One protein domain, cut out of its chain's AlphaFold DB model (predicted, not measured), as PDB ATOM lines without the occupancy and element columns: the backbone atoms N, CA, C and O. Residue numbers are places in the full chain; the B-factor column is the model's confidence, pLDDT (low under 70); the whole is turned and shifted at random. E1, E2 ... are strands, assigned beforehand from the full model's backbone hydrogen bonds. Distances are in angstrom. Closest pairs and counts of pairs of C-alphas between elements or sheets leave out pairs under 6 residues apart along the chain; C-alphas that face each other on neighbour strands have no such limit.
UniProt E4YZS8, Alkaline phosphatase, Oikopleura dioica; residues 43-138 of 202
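Overview. This is residues 43 to 138 of the 202 residues of the protein "Alkaline phosphatase" of Oikopleura dioica (UniProt E4YZS8). There is little regular structure: three separate two-stranded ribbons are set among long loops, antiparallel hairpins E1-E2 and E4-E5 and the parallel pair E3-E6, with the E4-E5 hairpin leading to a far end at Gln 88. The 96 printed residues include six named strands, E1 to E6 in chain order, holding only 26 residues, and no named helix; the class is all strand. The whole is only just loose, close to compact, with a radius of gyration of 15.2 A and spans of 44 by 36 by 32 A.

Arrangement. Residues 43 to 44 pair antiparallel with residues 71 to 72 of E3, residues 71 to 75. In hairpin E1, residues 57 to 61, and E2, residues 67 to 69, find N 58 and O 68 at 2.7 A. E2 runs on into E3 at 74 degrees. In hairpin E4, residues 81 to 85, and E5, residues 92 to 96, N 82 and O 95 are 2.7 A apart. E6, residues 122 to 124, is the parallel neighbour of E3, with N 123 and O 74 within hydrogen-bond range at 3.0 A. E4 and E5 are apart from the other strands.

Along the chain. Find C-alpha 57 at (93.861, 86.428, 102.047); E1 runs 9.3 A from there. E3 measures 12.5 A, E4 12.9 A and E5 13.4 A; E6 ends at C-alpha 124, (86.399, 91.610, 118.991).

Size, cuts and confidence. The farthest C-alphas, of Gln 88 and Gly 138, are 45.1 A apart. The printed part has no cut; the link from E5 to E6 is long. Residues 101 to 118 and 127 to 132 have pLDDT under 70.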
ATOM      1  N   SER A  43      94.554  97.413 110.300       94.00
ATOM      2  CA  SER A  43      95.861  96.775 110.184       94.00
ATOM      3  C   SER A  43      96.041  96.098 108.829       94.00
ATOM      4  O   SER A  43      95.097  95.552 108.251       94.00
ATOM      5  N   ILE A  44      97.285  96.119 108.342       93.62
ATOM      6  CA  ILE A  44      97.732  95.400 107.146       93.62
ATOM      7  C   ILE A  44      98.746  94.341 107.584       93.62
ATOM      8  O   ILE A  44      99.789  94.669 108.152       93.62
ATOM      9  N   GLY A  45      98.457  93.069 107.316       88.25
ATOM     10  CA  GLY A  45      99.251  91.936 107.787       88.25
ATOM     11  C   GLY A  45      99.157  90.693 106.898       88.25
ATOM     12  O   GLY A  45      99.150  90.781 105.671       88.25
ATOM     13  N   ALA A  46      99.170  89.513 107.534       84.62
ATOM     14  CA  ALA A  46      99.036  88.176 106.927       84.62
ATOM     15  C   ALA A  46     100.036  87.803 105.807       84.62
ATOM     16  O   ALA A  46      99.891  86.755 105.175       84.62
ATOM     17  N   TYR A  47     101.079  88.615 105.596       88.06
ATOM     18  CA  TYR A  47     102.121  88.423 104.584       88.06
ATOM     19  C   TYR A  47     101.533  88.213 103.177       88.06
ATOM     20  O   TYR A  47     101.630  87.132 102.593       88.06
ATOM     21  N   GLY A  48     100.894  89.246 102.623       85.75
ATOM     22  CA  GLY A  48     100.473  89.247 101.219       85.75
ATOM     23  C   GLY A  48     101.668  89.248 100.257       85.75
ATOM     24  O   GLY A  48     102.666  89.933 100.496       85.75
ATOM     25  N   ALA A  49     101.583  88.492  99.159       87.62
ATOM     26  CA  ALA A  49     102.591  88.557  98.102       87.62
ATOM     27  C   ALA A  49     102.470  89.875  97.315       87.62
ATOM     28  O   ALA A  49     101.395  90.464  97.189       87.62
ATOM     29  N   ARG A  50     103.589  90.365  96.771       90.56
ATOM     30  CA  ARG A  50     103.597  91.598  95.972       90.56
ATOM     31  C   ARG A  50     102.680  91.446  94.753       90.56
ATOM     32  O   ARG A  50     102.871  90.532  93.960       90.56
ATOM     33  N   GLY A  51     101.779  92.410  94.564       88.12
ATOM     34  CA  GLY A  51     100.848  92.451  93.431       88.12
ATOM     35  C   GLY A  51      99.517  91.740  93.682       88.12
ATOM     36  O   GLY A  51      98.631  91.836  92.838       88.12
ATOM     37  N   GLU A  52      99.358  91.078  94.831       85.31
ATOM     38  CA  GLU A  52      98.086  90.479  95.228       85.31
ATOM     39  C   GLU A  52      97.037  91.532  95.587       85.31
ATOM     40  O   GLU A  52      97.343  92.680  95.929       85.31
ATOM     41  N   ASN A  53      95.771  91.121  95.526       85.31
ATOM     42  CA  ASN A  53      94.663  91.971  95.928       85.31
ATOM     43  C   ASN A  53      94.713  92.222  97.443       85.31
ATOM     44  O   ASN A  53      94.563  91.285  98.225       85.31
ATOM     45  N   ILE A  54      94.850  93.491  97.849       86.88
ATOM     46  CA  ILE A  54      94.887  93.903  99.261       86.88
ATOM     47  C   ILE A  54      93.653  93.431 100.041       86.88
ATOM     48  O   ILE A  54      93.737  93.148 101.225       86.88
ATOM     49  N   PHE A  55      92.514  93.269  99.372       85.69
ATOM     50  CA  PHE A  55      91.268  92.797  99.967       85.69
ATOM     51  C   PHE A  55      91.191  91.274 100.159       85.69
ATOM     52  O   PHE A  55      90.156  90.765 100.585       85.69
ATOM     53  N   GLY A  56      92.237  90.539  99.783       84.06
ATOM     54  CA  GLY A  56      92.273  89.085  99.814       84.06
ATOM     55  C   GLY A  56      92.954  88.476 101.043       84.06
ATOM     56  O   GLY A  56      93.402  89.190 101.946       84.06
ATOM     57  N   PRO A  57      93.037  87.135 101.082       87.06
ATOM     58  CA  PRO A  57      93.861  86.428 102.047       87.06
ATOM     59  C   PRO A  57      95.351  86.658 101.790       87.06
ATOM     60  O   PRO A  57      95.804  86.727 100.649       87.06
ATOM     61  N   GLY A  58      96.120  86.722 102.871       88.94
ATOM     62  CA  GLY A  58      97.569  86.632 102.847       88.94
ATOM     63  C   GLY A  58      98.048  85.187 102.712       88.94
ATOM     64  O   GLY A  58      97.258  84.246 102.608       88.94
ATOM     65  N   THR A  59      99.370  85.008 102.705       88.00
ATOM     66  CA  THR A  59      99.998  83.687 102.519       88.00
ATOM     67  C   THR A  59     100.148  82.894 103.816       88.00
ATOM     68  O   THR A  59     100.408  81.693 103.761       88.00
ATOM     69  N   GLN A  60      99.988  83.534 104.980       86.94
ATOM     70  CA  GLN A  60     100.068  82.849 106.269       86.94
ATOM     71  C   GLN A  60      98.732  82.259 106.714       86.94
ATOM     72  O   GLN A  60      97.678  82.892 106.616       86.94
ATOM     73  N   GLN A  61      98.823  81.048 107.265       89.06
ATOM     74  CA  GLN A  61      97.720  80.345 107.901       89.06
ATOM     75  C   GLN A  61      97.668  80.647 109.398       89.06
ATOM     76  O   GLN A  61      98.701  80.774 110.061       89.06
ATOM     77  N   GLY A  62      96.451  80.742 109.928       86.56
ATOM     78  CA  GLY A  62      96.203  80.760 111.361       86.56
ATOM     79  C   GLY A  62      96.362  79.375 111.990       86.56
ATOM     80  O   GLY A  62      96.612  78.375 111.317       86.56
ATOM     81  N   LEU A  63      96.159  79.302 113.308       87.75
ATOM     82  CA  LEU A  63      96.160  78.033 114.054       87.75
ATOM     83  C   LEU A  63      95.021  77.086 113.637       87.75
ATOM     84  O   LEU A  63      95.064  75.899 113.945       87.75
ATOM     85  N   ASP A  64      94.021  77.612 112.936       85.44
ATOM     86  CA  ASP A  64      92.918  76.865 112.338       85.44
ATOM     87  C   ASP A  64      93.250  76.275 110.957       85.44
ATOM     88  O   ASP A  64      92.410  75.602 110.366       85.44
ATOM     89  N   GLY A  65      94.463  76.501 110.440       88.38
ATOM     90  CA  GLY A  65      94.891  76.017 109.124       88.38
ATOM     91  C   GLY A  65      94.299  76.798 107.947       88.38
ATOM     92  O   GLY A  65      94.559  76.454 106.796       88.38
ATOM     93  N   GLU A  66      93.540  77.859 108.206       86.25
ATOM     94  CA  GLU A  66      92.957  78.722 107.182       86.25
ATOM     95  C   GLU A  66      93.828  79.968 106.982       86.25
ATOM     96  O   GLU A  66      94.444  80.465 107.927       86.25
ATOM     97  N   ASN A  67      93.861  80.538 105.776       88.75
ATOM     98  CA  ASN A  67      94.612  81.780 105.541       88.75
ATOM     99  C   ASN A  67      94.041  82.947 106.368       88.75
ATOM    100  O   ASN A  67      92.867  82.949 106.745       88.75
ATOM    101  N   ILE A  68      94.856  83.954 106.665       87.69
ATOM    102  CA  ILE A  68      94.416  85.182 107.350       87.69
ATOM    103  C   ILE A  68      94.206  86.276 106.298       87.69
ATOM    104  O   ILE A  68      94.947  86.330 105.322       87.69
ATOM    105  N   MET A  69      93.198  87.137 106.452       88.38
ATOM    106  CA  MET A  69      93.001  88.280 105.547       88.38
ATOM    107  C   MET A  69      94.157  89.278 105.669       88.38
ATOM    108  O   MET A  69      94.667  89.492 106.766       88.38
ATOM    109  N   ILE A  70      94.565  89.897 104.553       90.75
ATOM    110  CA  ILE A  70      95.612  90.933 104.569       90.75
ATOM    111  C   ILE A  70      95.147  92.141 105.383       90.75
ATOM    112  O   ILE A  70      95.927  92.682 106.161       90.75
ATOM    113  N   LEU A  71      93.883  92.538 105.227       91.44
ATOM    114  CA  LEU A  71      93.267  93.607 106.008       91.44
ATOM    115  C   LEU A  71      92.458  93.038 107.170       91.44
ATOM    116  O   LEU A  71      91.688  92.089 106.995       91.44
ATOM    117  N   GLY A  72      92.576  93.670 108.331       90.69
ATOM    118  CA  GLY A  72      91.752  93.377 109.497       90.69
ATOM    119  C   GLY A  72      91.675  94.570 110.439       90.69
ATOM    120  O   GLY A  72      92.490  95.489 110.347       90.69
ATOM    121  N   TYR A  73      90.706  94.533 111.347       92.19
ATOM    122  CA  TYR A  73      90.547  95.545 112.389       92.19
ATOM    123  C   TYR A  73      90.649  94.925 113.786       92.19
ATOM    124  O   TYR A  73      90.405  93.727 113.972       92.19
ATOM    125  N   ALA A  74      90.994  95.718 114.799       92.75
ATOM    126  CA  ALA A  74      90.998  95.211 116.170       92.75
ATOM    127  C   ALA A  74      89.567  94.931 116.649       92.75
ATOM    128  O   ALA A  74      89.297  93.858 117.188       92.75
ATOM    129  N   ASN A  75      88.636  95.852 116.396       90.44
ATOM    130  CA  ASN A  75      87.227  95.701 116.750       90.44
ATOM    131  C   ASN A  75      86.297  96.104 115.603       90.44
ATOM    132  O   ASN A  75      86.747  96.542 114.551       90.44
ATOM    133  N   GLY A  76      84.996  95.891 115.790       88.38
ATOM    134  CA  GLY A  76      83.971  96.346 114.859       88.38
ATOM    135  C   GLY A  76      82.954  95.264 114.506       88.38
ATOM    136  O   GLY A  76      83.006  94.149 115.033       88.38
ATOM    137  N   PRO A  77      82.025  95.573 113.590       84.50
ATOM    138  CA  PRO A  77      80.906  94.694 113.255       84.50
ATOM    139  C   PRO A  77      81.310  93.482 112.401       84.50
ATOM    140  O   PRO A  77      80.480  92.623 112.114       84.50
ATOM    141  N   GLY A  78      82.569  93.405 111.959       83.12
ATOM    142  CA  GLY A  78      83.088  92.260 111.214       83.12
ATOM    143  C   GLY A  78      83.413  91.037 112.075       83.12
ATOM    144  O   GLY A  78      83.797  90.002 111.526       83.12
ATOM    145  N   TYR A  79      83.242  91.126 113.398       86.00
ATOM    146  CA  TYR A  79      83.411  89.995 114.304       86.00
ATOM    147  C   TYR A  79      82.350  88.938 114.011       86.00
ATOM    148  O   TYR A  79      81.150  89.214 114.019       86.00
ATOM    149  N   ASN A  80      82.780  87.711 113.729       81.31
ATOM    150  CA  ASN A  80      81.862  86.629 113.404       81.31
ATOM    151  C   ASN A  80      82.443  85.276 113.824       81.31
ATOM    152  O   ASN A  80      83.455  84.829 113.273       81.31
ATOM    153  N   ILE A  81      81.779  84.624 114.781       82.06
ATOM    154  CA  ILE A  81      82.057  83.240 115.159       82.06
ATOM    155  C   ILE A  81      81.099  82.329 114.397       82.06
ATOM    156  O   ILE A  81      79.880  82.490 114.436       82.06
ATOM    157  N   ARG A  82      81.668  81.326 113.736       78.31
ATOM    158  CA  ARG A  82      80.945  80.188 113.186       78.31
ATOM    159  C   ARG A  82      80.936  79.057 114.189       78.31
ATOM    160  O   ARG A  82      81.986  78.505 114.509       78.31
ATOM    161  N   GLU A  83      79.742  78.672 114.602       84.56
ATOM    162  CA  GLU A  83      79.512  77.486 115.413       84.56
ATOM    163  C   GLU A  83      79.042  76.344 114.515       84.56
ATOM    164  O   GLU A  83      78.125  76.498 113.702       84.56
ATOM    165  N   LYS A  84      79.691  75.189 114.634       80.44
ATOM    166  CA  LYS A  84      79.295  73.966 113.946       80.44
ATOM    167  C   LYS A  84      79.147  72.852 114.965       80.44
ATOM    168  O   LYS A  84      80.133  72.435 115.572       80.44
ATOM    169  N   GLU A  85      77.923  72.364 115.104       84.75
ATOM    170  CA  GLU A  85      77.599  71.213 115.938       84.75
ATOM    171  C   GLU A  85      77.833  69.907 115.169       84.75
ATOM    172  O   GLU A  85      77.446  69.748 114.004       84.75
ATOM    173  N   ASN A  86      78.495  68.955 115.814       82.19
ATOM    174  CA  ASN A  86      78.633  67.604 115.307       82.19
ATOM    175  C   ASN A  86      77.362  66.805 115.628       82.19
ATOM    176  O   ASN A  86      77.147  66.405 116.766       82.19
ATOM    177  N   ASN A  87      76.569  66.489 114.604       86.00
ATOM    178  CA  ASN A  87      75.304  65.752 114.741       86.00
ATOM    179  C   ASN A  87      75.414  64.372 115.424       86.00
ATOM    180  O   ASN A  87      74.395  63.806 115.806       86.00
ATOM    181  N   GLN A  88      76.613  63.789 115.519       85.69
ATOM    182  CA  GLN A  88      76.831  62.474 116.129       85.69
ATOM    183  C   GLN A  88      77.278  62.565 117.593       85.69
ATOM    184  O   GLN A  88      76.919  61.694 118.382       85.69
ATOM    185  N   THR A  89      78.061  63.586 117.956       89.00
ATOM    186  CA  THR A  89      78.615  63.749 119.315       89.00
ATOM    187  C   THR A  89      77.949  64.867 120.118       89.00
ATOM    188  O   THR A  89      78.118  64.907 121.334       89.00
ATOM    189  N   GLY A  90      77.207  65.766 119.463       87.50
ATOM    190  CA  GLY A  90      76.689  67.011 120.046       87.50
ATOM    191  C   GLY A  90      77.776  68.053 120.339       87.50
ATOM    192  O   GLY A  90      77.524  69.039 121.021       87.50
ATOM    193  N   GLU A  91      79.011  67.832 119.879       89.31
ATOM    194  CA  GLU A  91      80.135  68.732 120.141       89.31
ATOM    195  C   GLU A  91      80.035  69.994 119.277       89.31
ATOM    196  O   GLU A  91      79.922  69.903 118.053       89.31
ATOM    197  N   ILE A  92      80.103  71.168 119.909       84.88
ATOM    198  CA  ILE A  92      80.127  72.461 119.221       84.88
ATOM    199  C   ILE A  92      81.581  72.858 118.975       84.88
ATOM    200  O   ILE A  92      82.360  73.031 119.911       84.88
ATOM    201  N   SER A  93      81.930  73.030 117.704       83.50
ATOM    202  CA  SER A  93      83.207  73.592 117.274       83.50
ATOM    203  C   SER A  93      83.019  75.043 116.843       83.50
ATOM    204  O   SER A  93      82.131  75.347 116.045       83.50
ATOM    205  N   CYS A  94      83.859  75.937 117.360       83.88
ATOM    206  CA  CYS A  94      83.859  77.349 116.994       83.88
ATOM    207  C   CYS A  94      85.026  77.639 116.049       83.88
ATOM    208  O   CYS A  94      86.153  77.207 116.287       83.88
ATOM    209  N   SER A  95      84.769  78.389 114.985       82.75
ATOM    210  CA  SER A  95      85.782  78.846 114.032       82.75
ATOM    211  C   SER A  95      85.489  80.281 113.620       82.75
ATOM    212  O   SER A  95      84.355  80.743 113.710       82.75
ATOM    213  N   ARG A  96      86.503  81.013 113.167       85.19
ATOM    214  CA  ARG A  96      86.264  82.304 112.513       85.19
ATOM    215  C   ARG A  96      85.634  82.096 111.136       85.19
ATOM    216  O   ARG A  96      85.677  81.005 110.565       85.19
ATOM    217  N   ARG A  97      85.113  83.173 110.553       80.62
ATOM    218  CA  ARG A  97      84.740  83.192 109.135       80.62
ATOM    219  C   ARG A  97      85.952  82.880 108.245       80.62
ATOM    220  O   ARG A  97      87.014  83.488 108.398       80.62
ATOM    221  N   MET A  98      85.789  81.947 107.307       79.31
ATOM    222  CA  MET A  98      86.874  81.529 106.415       79.31
ATOM    223  C   MET A  98      87.117  82.568 105.308       79.31
ATOM    224  O   MET A  98      86.144  83.123 104.789       79.31
ATOM    225  N   PRO A  99      88.372  82.793 104.870       79.00
ATOM    226  CA  PRO A  99      88.692  83.692 103.755       79.00
ATOM    227  C   PRO A  99      87.939  83.376 102.463       79.00
ATOM    228  O   PRO A  99      87.506  84.280 101.762       79.00
ATOM    229  N   SER A 100      87.721  82.092 102.170       73.31
ATOM    230  CA  SER A 100      86.978  81.633 100.988       73.31
ATOM    231  C   SER A 100      85.524  82.126 100.942       73.31
ATOM    232  O   SER A 100      84.896  82.131  99.884       73.31
ATOM    233  N   GLU A 101      84.978  82.567 102.076       69.88
ATOM    234  CA  GLU A 101      83.630  83.126 102.190       69.88
ATOM    235  C   GLU A 101      83.578  84.643 102.002       69.88
ATOM    236  O   GLU A 101      82.485  85.225 101.926       69.88
ATOM    237  N   TYR A 102      84.739  85.296 101.969       68.31
ATOM    238  CA  TYR A 102      84.881  86.671 101.525       68.31
ATOM    239  C   TYR A 102      84.855  86.614  99.997       68.31
ATOM    240  O   TYR A 102      85.850  86.325  99.338       68.31
ATOM    241  N   LYS A 103      83.661  86.778  99.419       57.50
ATOM    242  CA  LYS A 103      83.499  86.732  97.964       57.50
ATOM    243  C   LYS A 103      84.336  87.847  97.337       57.50
ATOM    244  O   LYS A 103      84.095  89.024  97.582       57.50
ATOM    245  N   HIS A 104      85.308  87.441  96.529       52.38
ATOM    246  CA  HIS A 104      86.317  88.303  95.911       52.38
ATOM    247  C   HIS A 104      85.787  89.229  94.811       52.38
ATOM    248  O   HIS A 104      86.538  90.043  94.275       52.38
ATOM    249  N   GLU A 105      84.516  89.108  94.452       45.25
ATOM    250  CA  GLU A 105      83.990  89.699  93.238       45.25
ATOM    251  C   GLU A 105      82.760  90.543  93.538       45.25
ATOM    252  O   GLU A 105      81.894  90.175  94.336       45.25
ATOM    253  N   TRP A 106      82.694  91.687  92.859       46.72
ATOM    254  CA  TRP A 106      81.489  92.486  92.685       46.72
ATOM    255  C   TRP A 106      80.492  91.693  91.831       46.72
ATOM    256  O   TRP A 106      80.193  92.063  90.698       46.72
ATOM    257  N   ASP A 107      80.017  90.565  92.349       42.91
ATOM    258  CA  ASP A 107      79.038  89.725  91.679       42.91
ATOM    259  C   ASP A 107      77.649  90.343  91.868       42.91
ATOM    260  O   ASP A 107      76.864  89.975  92.743       42.91
ATOM    261  N   THR A 108      77.367  91.353  91.046       48.53
ATOM    262  CA  THR A 108      76.060  92.016  90.975       48.53
ATOM    263  C   THR A 108      74.992  91.141  90.306       48.53
ATOM    264  O   THR A 108      73.833  91.549  90.242       48.53
ATOM    265  N   SER A 109      75.357  89.958  89.796       49.19
ATOM    266  CA  SER A 109      74.472  89.049  89.048       49.19
ATOM    267  C   SER A 109      73.452  88.338  89.941       49.19
ATOM    268  O   SER A 109      72.401  87.918  89.466       49.19
ATOM    269  N   ASP A 110      73.755  88.223  91.234       47.28
ATOM    270  CA  ASP A 110      73.104  87.279  92.148       47.28
ATOM    271  C   ASP A 110      72.204  87.943  93.209       47.28
ATOM    272  O   ASP A 110      71.716  87.272  94.122       47.28
ATOM    273  N   GLY A 111      72.027  89.272  93.163       42.41
ATOM    274  CA  GLY A 111      71.346  90.018  94.234       42.41
ATOM    275  C   GLY A 111      72.080  89.962  95.584       42.41
ATOM    276  O   GLY A 111      71.497  90.258  96.627       42.41
ATOM    277  N   LYS A 112      73.356  89.554  95.580       45.53
ATOM    278  CA  LYS A 112      74.222  89.489  96.760       45.53
ATOM    279  C   LYS A 112      75.010  90.787  96.881       45.53
ATOM    280  O   LYS A 112      75.370  91.410  95.888       45.53
ATOM    281  N   LYS A 113      75.200  91.203  98.128       44.75
ATOM    282  CA  LYS A 113      75.740  92.511  98.482       44.75
ATOM    283  C   LYS A 113      77.132  92.742  97.861       44.75
ATOM    284  O   LYS A 113      77.931  91.803  97.856       44.75
ATOM    285  N   PRO A 114      77.421  93.952  97.350       48.09
ATOM    286  CA  PRO A 114      78.736  94.305  96.820       48.09
ATOM    287  C   PRO A 114      79.853  94.109  97.854       48.09
ATOM    288  O   PRO A 114      79.601  94.104  99.057       48.09
ATOM    289  N   PHE A 115      81.106  94.010  97.394       50.16
ATOM    290  CA  PHE A 115      82.289  93.964  98.268       50.16
ATOM    291  C   PHE A 115      82.322  95.137  99.274       50.16
ATOM    292  O   PHE A 115      82.843  94.987 100.371       50.16
ATOM    293  N   SER A 116      81.696  96.272  98.947       49.06
ATOM    294  CA  SER A 116      81.522  97.407  99.863       49.06
ATOM    295  C   SER A 116      80.712  97.120 101.130       49.06
ATOM    296  O   SER A 116      80.791  97.889 102.080       49.06
ATOM    297  N   ASP A 117      79.940  96.034 101.159       55.75
ATOM    298  CA  ASP A 117      79.166  95.611 102.330       55.75
ATOM    299  C   ASP A 117      79.867  94.465 103.087       55.75
ATOM    300  O   ASP A 117      79.306  93.873 104.017       55.75
ATOM    301  N   LEU A 118      81.076  94.094 102.656       66.38
ATOM    302  CA  LEU A 118      81.874  93.046 103.264       66.38
ATOM    303  C   LEU A 118      82.679  93.643 104.420       66.38
ATOM    304  O   LEU A 118      83.668  94.345 104.227       66.38
ATOM    305  N   LEU A 119      82.249  93.346 105.639       76.75
ATOM    306  CA  LEU A 119      82.972  93.741 106.839       76.75
ATOM    307  C   LEU A 119      84.254  92.908 106.954       76.75
ATOM    308  O   LEU A 119      84.192  91.676 107.025       76.75
ATOM    309  N   ALA A 120      85.408  93.579 106.940       83.94
ATOM    310  CA  ALA A 120      86.704  92.953 107.190       83.94
ATOM    311  C   ALA A 120      86.707  92.253 108.564       83.94
ATOM    312  O   ALA A 120      85.995  92.698 109.466       83.94
ATOM    313  N   PRO A 121      87.466  91.153 108.740       87.50
ATOM    314  CA  PRO A 121      87.501  90.451 110.018       87.50
ATOM    315  C   PRO A 121      87.977  91.377 111.137       87.50
ATOM    316  O   PRO A 121      88.926  92.145 110.962       87.50
ATOM    317  N   THR A 122      87.330  91.258 112.293       89.62
ATOM    318  CA  THR A 122      87.718  91.971 113.510       89.62
ATOM    319  C   THR A 122      88.005  90.984 114.639       89.62
ATOM    320  O   THR A 122      87.499  89.859 114.627       89.62
ATOM    321  N   SER A 123      88.854  91.371 115.593       89.19
ATOM    322  CA  SER A 123      89.265  90.482 116.696       89.19
ATOM    323  C   SER A 123      88.254  90.444 117.837       89.19
ATOM    324  O   SER A 123      88.151  89.434 118.529       89.19
ATOM    325  N   VAL A 124      87.503  91.529 118.032       88.81
ATOM    326  CA  VAL A 124      86.399  91.610 118.991       88.81
ATOM    327  C   VAL A 124      85.190  92.295 118.362       88.81
ATOM    328  O   VAL A 124      85.320  93.170 117.501       88.81
ATOM    329  N   GLU A 125      83.998  91.910 118.801       85.50
ATOM    330  CA  GLU A 125      82.779  92.643 118.469       85.50
ATOM    331  C   GLU A 125      82.827  94.023 119.129       85.50
ATOM    332  O   GLU A 125      83.240  94.147 120.287       85.50
ATOM    333  N   ASN A 126      82.411  95.072 118.416       72.31
ATOM    334  CA  ASN A 126      82.204  96.356 119.076       72.31
ATOM    335  C   ASN A 126      80.848  96.347 119.792       72.31
ATOM    336  O   ASN A 126      79.796  96.480 119.166       72.31
ATOM    337  N   ILE A 127      80.890  96.191 121.114       62.44
ATOM    338  CA  ILE A 127      79.723  96.308 121.984       62.44
ATOM    339  C   ILE A 127      79.642  97.764 122.440       62.44
ATOM    340  O   ILE A 127      80.076  98.108 123.539       62.44
ATOM    341  N   ASN A 128      79.097  98.633 121.592       62.16
ATOM    342  CA  ASN A 128      78.789  99.991 122.012       62.16
ATOM    343  C   ASN A 128      77.411 100.027 122.705       62.16
ATOM    344  O   ASN A 128      76.397  99.752 122.052       62.16
ATOM    345  N   PRO A 129      77.317 100.422 123.992       57.09
ATOM    346  CA  PRO A 129      76.038 100.557 124.693       57.09
ATOM    347  C   PRO A 129      75.066 101.551 124.037       57.09
ATOM    348  O   PRO A 129      73.865 101.472 124.284       57.09
ATOM    349  N   SER A 130      75.558 102.483 123.209       61.41
ATOM    350  CA  SER A 130      74.729 103.455 122.483       61.41
ATOM    351  C   SER A 130      74.116 102.917 121.183       61.41
ATOM    352  O   SER A 130      73.426 103.663 120.491       61.41
ATOM    353  N   GLY A 131      74.354 101.646 120.831       54.19
ATOM    354  CA  GLY A 131      73.737 100.978 119.678       54.19
ATOM    355  C   GLY A 131      74.373 101.278 118.316       54.19
ATOM    356  O   GLY A 131      73.844 100.847 117.292       54.19
ATOM    357  N   THR A 132      75.498 101.999 118.271       58.22
ATOM    358  CA  THR A 132      76.293 102.172 117.048       58.22
ATOM    359  C   THR A 132      77.377 101.098 116.981       58.22
ATOM    360  O   THR A 132      78.415 101.196 117.629       58.22
ATOM    361  N   ASN A 133      77.145 100.065 116.171       70.81
ATOM    362  CA  ASN A 133      78.072  98.941 115.986       70.81
ATOM    363  C   ASN A 133      79.175  99.279 114.961       70.81
ATOM    364  O   ASN A 133      79.387  98.534 114.006       70.81
ATOM    365  N   GLY A 134      79.812 100.443 115.100       81.19
ATOM    366  CA  GLY A 134      80.936 100.860 114.255       81.19
ATOM    367  C   GLY A 134      82.242 100.189 114.673       81.19
ATOM    368  O   GLY A 134      82.288  99.461 115.656       81.19
ATOM    369  N   GLU A 135      83.317 100.429 113.943       88.94
ATOM    370  CA  GLU A 135      84.671 100.215 114.456       88.94
ATOM    371  C   GLU A 135      85.133 101.496 115.191       88.94
ATOM    372  O   GLU A 135      84.548 102.561 114.988       88.94
ATOM    373  N   THR A 136      86.067 101.394 116.144       90.62
ATOM    374  CA  THR A 136      86.538 102.554 116.929       90.62
ATOM    375  C   THR A 136      87.737 103.253 116.295       90.62
ATOM    376  O   THR A 136      88.609 102.592 115.750       90.62
ATOM    377  N   HIS A 137      87.896 104.553 116.539       94.12
ATOM    378  CA  HIS A 137      89.101 105.282 116.130       94.12
ATOM    379  C   HIS A 137      90.390 104.685 116.731       94.12
ATOM    380  O   HIS A 137      90.386 104.085 117.812       94.12
ATOM    381  N   GLY A 138      91.491 104.878 116.012       93.75
ATOM    382  CA  GLY A 138      92.863 104.599 116.421       93.75
ATOM    383  C   GLY A 138      93.511 105.853 117.008       93.75
ATOM    384  O   GLY A 138      93.178 106.973 116.622       93.75
TER     385      GLY A 138